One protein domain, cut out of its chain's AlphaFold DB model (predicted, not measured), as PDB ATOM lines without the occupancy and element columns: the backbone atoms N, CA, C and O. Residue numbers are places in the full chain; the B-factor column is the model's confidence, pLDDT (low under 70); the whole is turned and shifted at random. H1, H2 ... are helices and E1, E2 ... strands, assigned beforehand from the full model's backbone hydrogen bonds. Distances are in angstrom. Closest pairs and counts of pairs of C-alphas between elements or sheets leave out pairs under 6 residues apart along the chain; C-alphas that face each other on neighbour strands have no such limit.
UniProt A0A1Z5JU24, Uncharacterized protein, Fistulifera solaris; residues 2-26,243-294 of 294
ATOM      1  N   LEU A   2     -51.933   9.378 -37.524       29.06
ATOM      2  CA  LEU A   2     -53.011  10.291 -37.908       29.06
ATOM      3  C   LEU A   2     -53.402   9.909 -39.335       29.06
ATOM      4  O   LEU A   2     -52.640  10.144 -40.268       29.06
ATOM      5  N   ALA A   3     -54.528   9.220 -39.463       30.30
ATOM      6  CA  ALA A   3     -55.140   8.880 -40.733       30.30
ATOM      7  C   ALA A   3     -56.654   8.868 -40.524       30.30
ATOM      8  O   ALA A   3     -57.242   7.826 -40.251       30.30
ATOM      9  N   GLU A   4     -57.271  10.034 -40.655       33.62
ATOM     10  CA  GLU A   4     -58.459  10.098 -41.498       33.62
ATOM     11  C   GLU A   4     -57.921  10.382 -42.901       33.62
ATOM     12  O   GLU A   4     -57.637  11.513 -43.280       33.62
ATOM     13  N   MET A   5     -57.578   9.296 -43.596       40.28
ATOM     14  CA  MET A   5     -57.066   9.322 -44.960       40.28
ATOM     15  C   MET A   5     -58.228   9.128 -45.929       40.28
ATOM     16  O   MET A   5     -58.972   8.156 -45.827       40.28
ATOM     17  N   ASP A   6     -58.307  10.057 -46.878       41.06
ATOM     18  CA  ASP A   6     -58.930   9.952 -48.200       41.06
ATOM     19  C   ASP A   6     -58.938   8.494 -48.750       41.06
ATOM     20  O   ASP A   6     -57.904   7.816 -48.663       41.06
ATOM     21  N   PRO A   7     -60.058   7.995 -49.325       40.88
ATOM     22  CA  PRO A   7     -60.216   6.633 -49.868       40.88
ATOM     23  C   PRO A   7     -59.192   6.174 -50.921       40.88
ATOM     24  O   PRO A   7     -59.215   5.014 -51.340       40.88
ATOM     25  N   HIS A   8     -58.287   7.039 -51.368       48.06
ATOM     26  CA  HIS A   8     -57.209   6.698 -52.288       48.06
ATOM     27  C   HIS A   8     -55.884   6.525 -51.536       48.06
ATOM     28  O   HIS A   8     -55.149   7.488 -51.332       48.06
ATOM     29  N   GLN A   9     -55.541   5.291 -51.144       56.41
ATOM     30  CA  GLN A   9     -54.243   4.982 -50.527       56.41
ATOM     31  C   GLN A   9     -53.080   5.486 -51.415       56.41
ATOM     32  O   GLN A   9     -52.853   4.941 -52.501       56.41
ATOM     33  N   PRO A  10     -52.319   6.512 -50.990       58.75
ATOM     34  CA  PRO A  10     -51.209   7.034 -51.768       58.75
ATOM     35  C   PRO A  10     -50.055   6.027 -51.756       58.75
ATOM     36  O   PRO A  10     -49.682   5.505 -50.708       58.75
ATOM     37  N   ARG A  11     -49.432   5.785 -52.917       64.81
ATOM     38  CA  ARG A  11     -48.258   4.895 -53.019       64.81
ATOM     39  C   ARG A  11     -47.034   5.439 -52.276       64.81
ATOM     40  O   ARG A  11     -46.144   4.665 -51.940       64.81
ATOM     41  N   LYS A  12     -46.955   6.758 -52.060       73.38
ATOM     42  CA  LYS A  12     -45.846   7.405 -51.349       73.38
ATOM     43  C   LYS A  12     -46.360   8.488 -50.407       73.38
ATOM     44  O   LYS A  12     -47.066   9.402 -50.824       73.38
ATOM     45  N   GLN A  13     -45.943   8.411 -49.151       76.88
ATOM     46  CA  GLN A  13     -46.250   9.402 -48.123       76.88
ATOM     47  C   GLN A  13     -44.968  10.109 -47.696       76.88
ATOM     48  O   GLN A  13     -43.942   9.466 -47.475       76.88
ATOM     49  N   VAL A  14     -45.025  11.434 -47.601       81.06
ATOM     50  CA  VAL A  14     -43.955  12.256 -47.029       81.06
ATOM     51  C   VAL A  14     -44.531  12.990 -45.827       81.06
ATOM     52  O   VAL A  14     -45.402  13.851 -45.977       81.06
ATOM     53  N   PHE A  15     -44.073  12.616 -44.636       83.50
ATOM     54  CA  PHE A  15     -44.487  13.237 -43.382       83.50
ATOM     55  C   PHE A  15     -43.725  14.539 -43.146       83.50
ATOM     56  O   PHE A  15     -42.580  14.683 -43.578       83.50
ATOM     57  N   ALA A  16     -44.361  15.476 -42.446       85.12
ATOM     58  CA  ALA A  16     -43.662  16.642 -41.943       85.12
ATOM     59  C   ALA A  16     -42.724  16.206 -40.815       85.12
ATOM     60  O   ALA A  16     -43.065  15.331 -40.016       85.12
ATOM     61  N   THR A  17     -41.550  16.817 -40.762       86.31
ATOM     62  CA  THR A  17     -40.537  16.529 -39.752       86.31
ATOM     63  C   THR A  17     -40.419  17.691 -38.777       86.31
ATOM     64  O   THR A  17     -40.693  18.844 -39.111       86.31
ATOM     65  N   MET A  18     -40.009  17.364 -37.558       89.81
ATOM     66  CA  MET A  18     -39.622  18.319 -36.531       89.81
ATOM     67  C   MET A  18     -38.179  18.014 -36.157       89.81
ATOM     68  O   MET A  18     -37.828  16.849 -35.964       89.81
ATOM     69  N   GLU A  19     -37.352  19.049 -36.113       92.00
ATOM     70  CA  GLU A  19     -35.950  18.926 -35.741       92.00
ATOM     71  C   GLU A  19     -35.797  19.122 -34.236       92.00
ATOM     72  O   GLU A  19     -36.344  20.064 -33.662       92.00
ATOM     73  N   TRP A  20     -35.060  18.208 -33.611       92.19
ATOM     74  CA  TRP A  20     -34.754  18.225 -32.189       92.19
ATOM     75  C   TRP A  20     -33.256  18.423 -32.045       92.19
ATOM     76  O   TRP A  20     -32.474  17.628 -32.565       92.19
ATOM     77  N   VAL A  21     -32.871  19.490 -31.356       92.19
ATOM     78  CA  VAL A  21     -31.471  19.806 -31.090       92.19
ATOM     79  C   VAL A  21     -31.217  19.528 -29.619       92.19
ATOM     80  O   VAL A  21     -31.836  20.151 -28.757       92.19
ATOM     81  N   ASP A  22     -30.340  18.569 -29.342       89.38
ATOM     82  CA  ASP A  22     -29.884  18.318 -27.980       89.38
ATOM     83  C   ASP A  22     -28.932  19.435 -27.551       89.38
ATOM     84  O   ASP A  22     -28.002  19.800 -28.276       89.38
ATOM     85  N   VAL A  23     -29.185  19.993 -26.373       83.00
ATOM     86  CA  VAL A  23     -28.403  21.096 -25.831       83.00
ATOM     87  C   VAL A  23     -27.864  20.654 -24.473       83.00
ATOM     88  O   VAL A  23     -28.628  20.414 -23.542       83.00
ATOM     89  N   ALA A  24     -26.539  20.518 -24.372       71.69
ATOM     90  CA  ALA A  24     -25.859  20.020 -23.172       71.69
ATOM     91  C   ALA A  24     -26.247  20.811 -21.909       71.69
ATOM     92  O   ALA A  24     -26.442  22.011 -21.990       71.69
ATOM     93  N   GLY A  25     -26.308  20.183 -20.732       65.88
ATOM     94  CA  GLY A  25     -26.800  20.836 -19.508       65.88
ATOM     95  C   GLY A  25     -26.191  22.222 -19.228       65.88
ATOM     96  O   GLY A  25     -24.971  22.389 -19.200       65.88
ATOM     97  N   LEU A  26     -27.055  23.217 -19.004       65.81
ATOM     98  CA  LEU A  26     -26.646  24.573 -18.656       65.81
ATOM     99  C   LEU A  26     -26.039  24.585 -17.242       65.81
ATOM    100  O   LEU A  26     -26.718  24.284 -16.262       65.81
ATOM    101  N   LEU A 243     -48.605  25.577 -34.836       89.19
ATOM    102  CA  LEU A 243     -48.447  24.935 -36.134       89.19
ATOM    103  C   LEU A 243     -49.699  24.131 -36.510       89.19
ATOM    104  O   LEU A 243     -50.226  23.326 -35.743       89.19
ATOM    105  N   SER A 244     -50.120  24.283 -37.758       85.62
ATOM    106  CA  SER A 244     -51.121  23.470 -38.432       85.62
ATOM    107  C   SER A 244     -50.483  22.527 -39.435       85.62
ATOM    108  O   SER A 244     -49.463  22.827 -40.061       85.62
ATOM    109  N   VAL A 245     -51.129  21.376 -39.598       84.00
ATOM    110  CA  VAL A 245     -50.750  20.352 -40.564       84.00
ATOM    111  C   VAL A 245     -51.593  20.536 -41.818       84.00
ATOM    112  O   VAL A 245     -52.817  20.502 -41.747       84.00
ATOM    113  N   VAL A 246     -50.942  20.714 -42.965       81.44
ATOM    114  CA  VAL A 246     -51.608  20.776 -44.270       81.44
ATOM    115  C   VAL A 246     -51.089  19.668 -45.163       81.44
ATOM    116  O   VAL A 246     -49.888  19.396 -45.210       81.44
ATOM    117  N   TYR A 247     -51.998  19.051 -45.906       81.12
ATOM    118  CA  TYR A 247     -51.673  18.009 -46.862       81.12
ATOM    119  C   TYR A 247     -51.769  18.555 -48.278       81.12
ATOM    120  O   TYR A 247     -52.717  19.243 -48.644       81.12
ATOM    121  N   THR A 248     -50.796  18.194 -49.100       77.31
ATOM    122  CA  THR A 248     -50.913  18.313 -50.549       77.31
ATOM    123  C   THR A 248     -51.039  16.910 -51.109       77.31
ATOM    124  O   THR A 248     -50.075  16.137 -51.053       77.31
ATOM    125  N   GLY A 249     -52.240  16.580 -51.585       69.88
ATOM    126  CA  GLY A 249     -52.527  15.331 -52.282       69.88
ATOM    127  C   GLY A 249     -51.933  15.310 -53.695       69.88
ATOM    128  O   GLY A 249     -51.374  16.313 -54.153       69.88
ATOM    129  N   PRO A 250     -52.033  14.177 -54.405       59.41
ATOM    130  CA  PRO A 250     -51.535  14.077 -55.767       59.41
ATOM    131  C   PRO A 250     -52.290  15.050 -56.684       59.41
ATOM    132  O   PRO A 250     -53.432  14.822 -57.062       59.41
ATOM    133  N   GLY A 251     -51.637  16.149 -57.067       55.06
ATOM    134  CA  GLY A 251     -52.161  17.134 -58.024       55.06
ATOM    135  C   GLY A 251     -52.139  16.663 -59.485       55.06
ATOM    136  O   GLY A 251     -52.196  17.481 -60.398       55.06
ATOM    137  N   VAL A 252     -51.979  15.360 -59.718       57.56
ATOM    138  CA  VAL A 252     -51.883  14.727 -61.036       57.56
ATOM    139  C   VAL A 252     -52.598  13.373 -61.004       57.56
ATOM    140  O   VAL A 252     -52.746  12.803 -59.921       57.56
ATOM    141  N   PRO A 253     -53.021  12.833 -62.163       58.03
ATOM    142  CA  PRO A 253     -53.638  11.514 -62.225       58.03
ATOM    143  C   PRO A 253     -52.783  10.438 -61.532       58.03
ATOM    144  O   PRO A 253     -51.549  10.539 -61.568       58.03
ATOM    145  N   PRO A 254     -53.406   9.384 -60.968       60.81
ATOM    146  CA  PRO A 254     -52.716   8.289 -60.281       60.81
ATOM    147  C   PRO A 254     -51.555   7.659 -61.065       60.81
ATOM    148  O   PRO A 254     -50.614   7.139 -60.467       60.81
ATOM    149  N   GLU A 255     -51.594   7.727 -62.399       62.84
ATOM    150  CA  GLU A 255     -50.533   7.236 -63.286       62.84
ATOM    151  C   GLU A 255     -49.235   8.064 -63.219       62.84
ATOM    152  O   GLU A 255     -48.165   7.540 -63.515       62.84
ATOM    153  N   LYS A 256     -49.307   9.353 -62.842       61.00
ATOM    154  CA  LYS A 256     -48.164  10.286 -62.824       61.00
ATOM    155  C   LYS A 256     -47.553  10.466 -61.440       61.00
ATOM    156  O   LYS A 256     -46.335  10.540 -61.310       61.00
ATOM    157  N   SER A 257     -48.378  10.581 -60.402       60.84
ATOM    158  CA  SER A 257     -47.907  10.641 -59.017       60.84
ATOM    159  C   SER A 257     -49.049  10.348 -58.061       60.84
ATOM    160  O   SER A 257     -50.152  10.849 -58.220       60.84
ATOM    161  N   LEU A 258     -48.736   9.582 -57.022       62.97
ATOM    162  CA  LEU A 258     -49.601   9.310 -55.875       62.97
ATOM    163  C   LEU A 258     -48.891   9.740 -54.586       62.97
ATOM    164  O   LEU A 258     -48.933   9.034 -53.580       62.97
ATOM    165  N   THR A 259     -48.136  10.842 -54.657       68.62
ATOM    166  CA  THR A 259     -47.396  11.351 -53.501       68.62
ATOM    167  C   THR A 259     -48.267  12.315 -52.717       68.62
ATOM    168  O   THR A 259     -48.583  13.393 -53.217       68.62
ATOM    169  N   THR A 260     -48.562  11.964 -51.472       75.38
ATOM    170  CA  THR A 260     -49.121  12.903 -50.498       75.38
ATOM    171  C   THR A 260     -47.984  13.448 -49.647       75.38
ATOM    172  O   THR A 260     -47.205  12.678 -49.075       75.38
ATOM    173  N   LYS A 261     -47.866  14.775 -49.579       79.62
ATOM    174  CA  LYS A 261     -46.893  15.451 -48.713       79.62
ATOM    175  C   LYS A 261     -47.607  16.199 -47.604       79.62
ATOM    176  O   LYS A 261     -48.658  16.792 -47.831       79.62
ATOM    177  N   THR A 262     -46.999  16.179 -46.431       83.62
ATOM    178  CA  THR A 262     -47.475  16.863 -45.235       83.62
ATOM    179  C   THR A 262     -46.578  18.064 -44.959       83.62
ATOM    180  O   THR A 262     -45.357  17.953 -45.050       83.62
ATOM    181  N   HIS A 263     -47.175  19.196 -44.601       82.19
ATOM    182  CA  HIS A 263     -46.490  20.460 -44.345       82.19
ATOM    183  C   HIS A 263     -46.896  21.008 -42.983       82.19
ATOM    184  O   HIS A 263     -48.073  20.953 -42.627       82.19
ATOM    185  N   LEU A 264     -45.934  21.574 -42.253       85.12
ATOM    186  CA  LEU A 264     -46.199  22.369 -41.056       85.12
ATOM    187  C   LEU A 264     -46.200  23.853 -41.426       85.12
ATOM    188  O   LEU A 264     -45.257  24.375 -42.031       85.12
ATOM    189  N   ILE A 265     -47.281  24.531 -41.070       84.56
ATOM    190  CA  ILE A 265     -47.476  25.963 -41.298       84.56
ATOM    191  C   ILE A 265     -47.895  26.614 -39.989       84.56
ATOM    192  O   ILE A 265     -48.606  25.995 -39.216       84.56
ATOM    193  N   ARG A 266     -47.484  27.850 -39.718       82.06
ATOM    194  CA  ARG A 266     -47.983  28.568 -38.539       82.06
ATOM    195  C   ARG A 266     -49.412  29.056 -38.804       82.06
ATOM    196  O   ARG A 266     -49.674  29.532 -39.915       82.06
ATOM    197  N   GLN A 267     -50.327  28.908 -37.846       72.81
ATOM    198  CA  GLN A 267     -51.726  29.308 -38.020       72.81
ATOM    199  C   GLN A 267     -51.829  30.796 -38.359       72.81
ATOM    200  O   GLN A 267     -51.046  31.612 -37.887       72.81
ATOM    201  N   GLY A 268     -52.739  31.144 -39.272       69.50
ATOM    202  CA  GLY A 268     -52.968  32.531 -39.702       69.50
ATOM    203  C   GLY A 268     -51.821  33.207 -40.471       69.50
ATOM    204  O   GLY A 268     -51.998  34.318 -40.958       69.50
ATOM    205  N   HIS A 269     -50.663  32.557 -40.628       68.56
ATOM    206  CA  HIS A 269     -49.449  33.180 -41.170       68.56
ATOM    207  C   HIS A 269     -49.114  32.802 -42.615       68.56
ATOM    208  O   HIS A 269     -48.148  33.330 -43.169       68.56
ATOM    209  N   ILE A 270     -49.856  31.881 -43.232       74.31
ATOM    210  CA  ILE A 270     -49.634  31.513 -44.628       74.31
ATOM    211  C   ILE A 270     -50.917  31.673 -45.432       74.31
ATOM    212  O   ILE A 270     -51.969  31.128 -45.104       74.31
ATOM    213  N   THR A 271     -50.809  32.436 -46.504       83.00
ATOM    214  CA  THR A 271     -51.821  32.535 -47.545       83.00
ATOM    215  C   THR A 271     -51.700  31.346 -48.499       83.00
ATOM    216  O   THR A 271     -50.681  30.648 -48.537       83.00
ATOM    217  N   ALA A 272     -52.738  31.084 -49.291       82.75
ATOM    218  CA  ALA A 272     -52.723  29.968 -50.236       82.75
ATOM    219  C   ALA A 272     -51.610  30.099 -51.302       82.75
ATOM    220  O   ALA A 272     -50.974  29.104 -51.651       82.75
ATOM    221  N   ASP A 273     -51.315  31.319 -51.759       81.38
ATOM    222  CA  ASP A 273     -50.179  31.618 -52.643       81.38
ATOM    223  C   ASP A 273     -48.829  31.451 -51.918       81.38
ATOM    224  O   ASP A 273     -47.864  30.939 -52.489       81.38
ATOM    225  N   GLY A 274     -48.774  31.794 -50.628       82.06
ATOM    226  CA  GLY A 274     -47.617  31.553 -49.771       82.06
ATOM    227  C   GLY A 274     -47.302  30.063 -49.648       82.06
ATOM    228  O   GLY A 274     -46.141  29.663 -49.759       82.06
ATOM    229  N   LEU A 275     -48.319  29.212 -49.498       82.00
ATOM    230  CA  LEU A 275     -48.136  27.760 -49.514       82.00
ATOM    231  C   LEU A 275     -47.706  27.268 -50.902       82.00
ATOM    232  O   LEU A 275     -46.789  26.453 -50.989       82.00
ATOM    233  N   ALA A 276     -48.293  27.800 -51.979       80.94
ATOM    234  CA  ALA A 276     -47.886  27.484 -53.347       80.94
ATOM    235  C   ALA A 276     -46.393  27.760 -53.598       80.94
ATOM    236  O   ALA A 276     -45.719  26.928 -54.209       80.94
ATOM    237  N   SER A 277     -45.851  28.856 -53.051       79.94
ATOM    238  CA  SER A 277     -44.418  29.183 -53.136       79.94
ATOM    239  C   SER A 277     -43.511  28.105 -52.538       79.94
ATOM    240  O   SER A 277     -42.464  27.791 -53.105       79.94
ATOM    241  N   ARG A 278     -43.939  27.476 -51.434       78.81
ATOM    242  CA  ARG A 278     -43.201  26.389 -50.770       78.81
ATOM    243  C   ARG A 278     -43.242  25.085 -51.562       78.81
ATOM    244  O   ARG A 278     -42.390  24.225 -51.360       78.81
ATOM    245  N   LEU A 279     -44.235  24.922 -52.438       77.75
ATOM    246  CA  LEU A 279     -44.352  23.759 -53.314       77.75
ATOM    247  C   LEU A 279     -43.478  23.920 -54.555       77.75
ATOM    248  O   LEU A 279     -42.713  23.009 -54.873       77.75
ATOM    249  N   HIS A 280     -43.609  25.051 -55.256       78.94
ATOM    250  CA  HIS A 280     -42.790  25.390 -56.417       78.94
ATOM    251  C   HIS A 280     -42.961  26.867 -56.817       78.94
ATOM    252  O   HIS A 280     -44.081  27.381 -56.844       78.94
ATOM    253  N   GLY A 281     -41.877  27.526 -57.242       78.25
ATOM    254  CA  GLY A 281     -41.908  28.941 -57.647       78.25
ATOM    255  C   GLY A 281     -42.848  29.241 -58.824       78.25
ATOM    256  O   GLY A 281     -43.475  30.297 -58.860       78.25
ATOM    257  N   ASP A 282     -43.010  28.301 -59.758       80.81
ATOM    258  CA  ASP A 282     -43.925  28.474 -60.900       80.81
ATOM    259  C   ASP A 282     -45.404  28.436 -60.495       80.81
ATOM    260  O   ASP A 282     -46.216  29.151 -61.080       80.81
ATOM    261  N   ILE A 283     -45.755  27.660 -59.460       81.44
ATOM    262  CA  ILE A 283     -47.132  27.613 -58.944       81.44
ATOM    263  C   ILE A 283     -47.482  28.961 -58.306       81.44
ATOM    264  O   ILE A 283     -48.600  29.432 -58.472       81.44
ATOM    265  N   GLN A 284     -46.528  29.611 -57.630       84.12
ATOM    266  CA  GLN A 284     -46.735  30.953 -57.083       84.12
ATOM    267  C   GLN A 284     -46.895  32.005 -58.188       84.12
ATOM    268  O   GLN A 284     -47.825  32.805 -58.139       84.12
ATOM    269  N   LYS A 285     -46.016  32.005 -59.202       83.25
ATOM    270  CA  LYS A 285     -46.076  32.979 -60.308       83.25
ATOM    271  C   LYS A 285     -47.373  32.882 -61.114       83.25
ATOM    272  O   LYS A 285     -47.863  33.899 -61.591       83.25
ATOM    273  N   GLY A 286     -47.906  31.671 -61.276       84.69
ATOM    274  CA  GLY A 286     -49.173  31.402 -61.954       84.69
ATOM    275  C   GLY A 286     -50.353  31.191 -61.006       84.69
ATOM    276  O   GLY A 286     -51.326  30.555 -61.409       84.69
ATOM    277  N   PHE A 287     -50.268  31.638 -59.748       86.56
ATOM    278  CA  PHE A 287     -51.316  31.375 -58.767       86.56
ATOM    279  C   PHE A 287     -52.609  32.109 -59.145       86.56
ATOM    280  O   PHE A 287     -52.622  33.327 -59.299       86.56
ATOM    281  N   ILE A 288     -53.705  31.358 -59.275       85.62
ATOM    282  CA  ILE A 288     -55.038  31.900 -59.590       85.62
ATOM    283  C   ILE A 288     -55.989  31.649 -58.420       85.62
ATOM    284  O   ILE A 288     -56.633  32.567 -57.922       85.62
ATOM    285  N   GLN A 289     -56.081  30.396 -57.977       85.06
ATOM    286  CA  GLN A 289     -56.945  29.973 -56.880       85.06
ATOM    287  C   GLN A 289     -56.414  28.684 -56.252       85.06
ATOM    288  O   GLN A 289     -55.729  27.901 -56.912       85.06
ATOM    289  N   ALA A 290     -56.790  28.430 -54.999       83.12
ATOM    290  CA  ALA A 290     -56.568  27.152 -54.334       83.12
ATOM    291  C   ALA A 290     -57.909  26.484 -54.025       83.12
ATOM    292  O   ALA A 290     -58.815  27.114 -53.482       83.12
ATOM    293  N   ARG A 291     -58.023  25.193 -54.347       82.19
ATOM    294  CA  ARG A 291     -59.145  24.361 -53.909       82.19
ATOM    295  C   ARG A 291     -58.782  23.732 -52.571       82.19
ATOM    296  O   ARG A 291     -57.878  22.903 -52.515       82.19
ATOM    297  N   LEU A 292     -59.488  24.131 -51.520       78.88
ATOM    298  CA  LEU A 292     -59.336  23.570 -50.182       78.88
ATOM    299  C   LEU A 292     -60.359  22.449 -49.979       78.88
ATOM    300  O   LEU A 292     -61.513  22.576 -50.392       78.88
ATOM    301  N   LEU A 293     -59.911  21.348 -49.383       76.50
ATOM    302  CA  LEU A 293     -60.747  20.245 -48.925       76.50
ATOM    303  C   LEU A 293     -60.567  20.186 -47.407       76.50
ATOM    304  O   LEU A 293     -59.424  20.102 -46.952       76.50
ATOM    305  N   ASN A 294     -61.671  20.305 -46.672       68.31
ATOM    306  CA  ASN A 294     -61.706  20.182 -45.215       68.31
ATOM    307  C   ASN A 294     -62.095  18.763 -44.825       68.31
ATOM    308  O   ASN A 294     -62.976  18.207 -45.523       68.31
TER     309      ASN A 294
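This is residues 2 to 26 and 243 to 294 of the 294 residues of an uncharacterized protein of Fistulifera solaris (UniProt A0A1Z5JU24). With little regular structure, a mixed sheet, E1 E3 E2, has two short helices to one side; residues 19 to 26 stick out. The 77 printed residues, of mixed class, hold E1, E2, E3, H1, H2. The whole is loose, radius of gyration of the C-alphas 15.4 A, spanning 52 by 30 by 22 A.

E1, residues 12 to 14, is parallel to E3, residues 259 to 266, with which E2, residues 243 to 248, forms an antiparallel hairpin. N 14 and O 260, 2.9 A, and N 263 and O 246, 2.8 A, are within hydrogen-bond range. H1, residues 272 to 279, only grazes the sheet and touches H2, residues 281 to 285, closest C-alphas 277 and 284, 4.9 A. Every O i to N i+4 pair is within range in H2, 3 of 4 in H1.

E3 runs 22.8 A from C-alpha 259 at (-47.396, 11.351, -53.501) to C-alpha 266 at (-47.983, 28.568, -38.539).

C-alphas 26 and 243 are 27.9 A apart across the cut; 26 printed residues have pLDDT under 70.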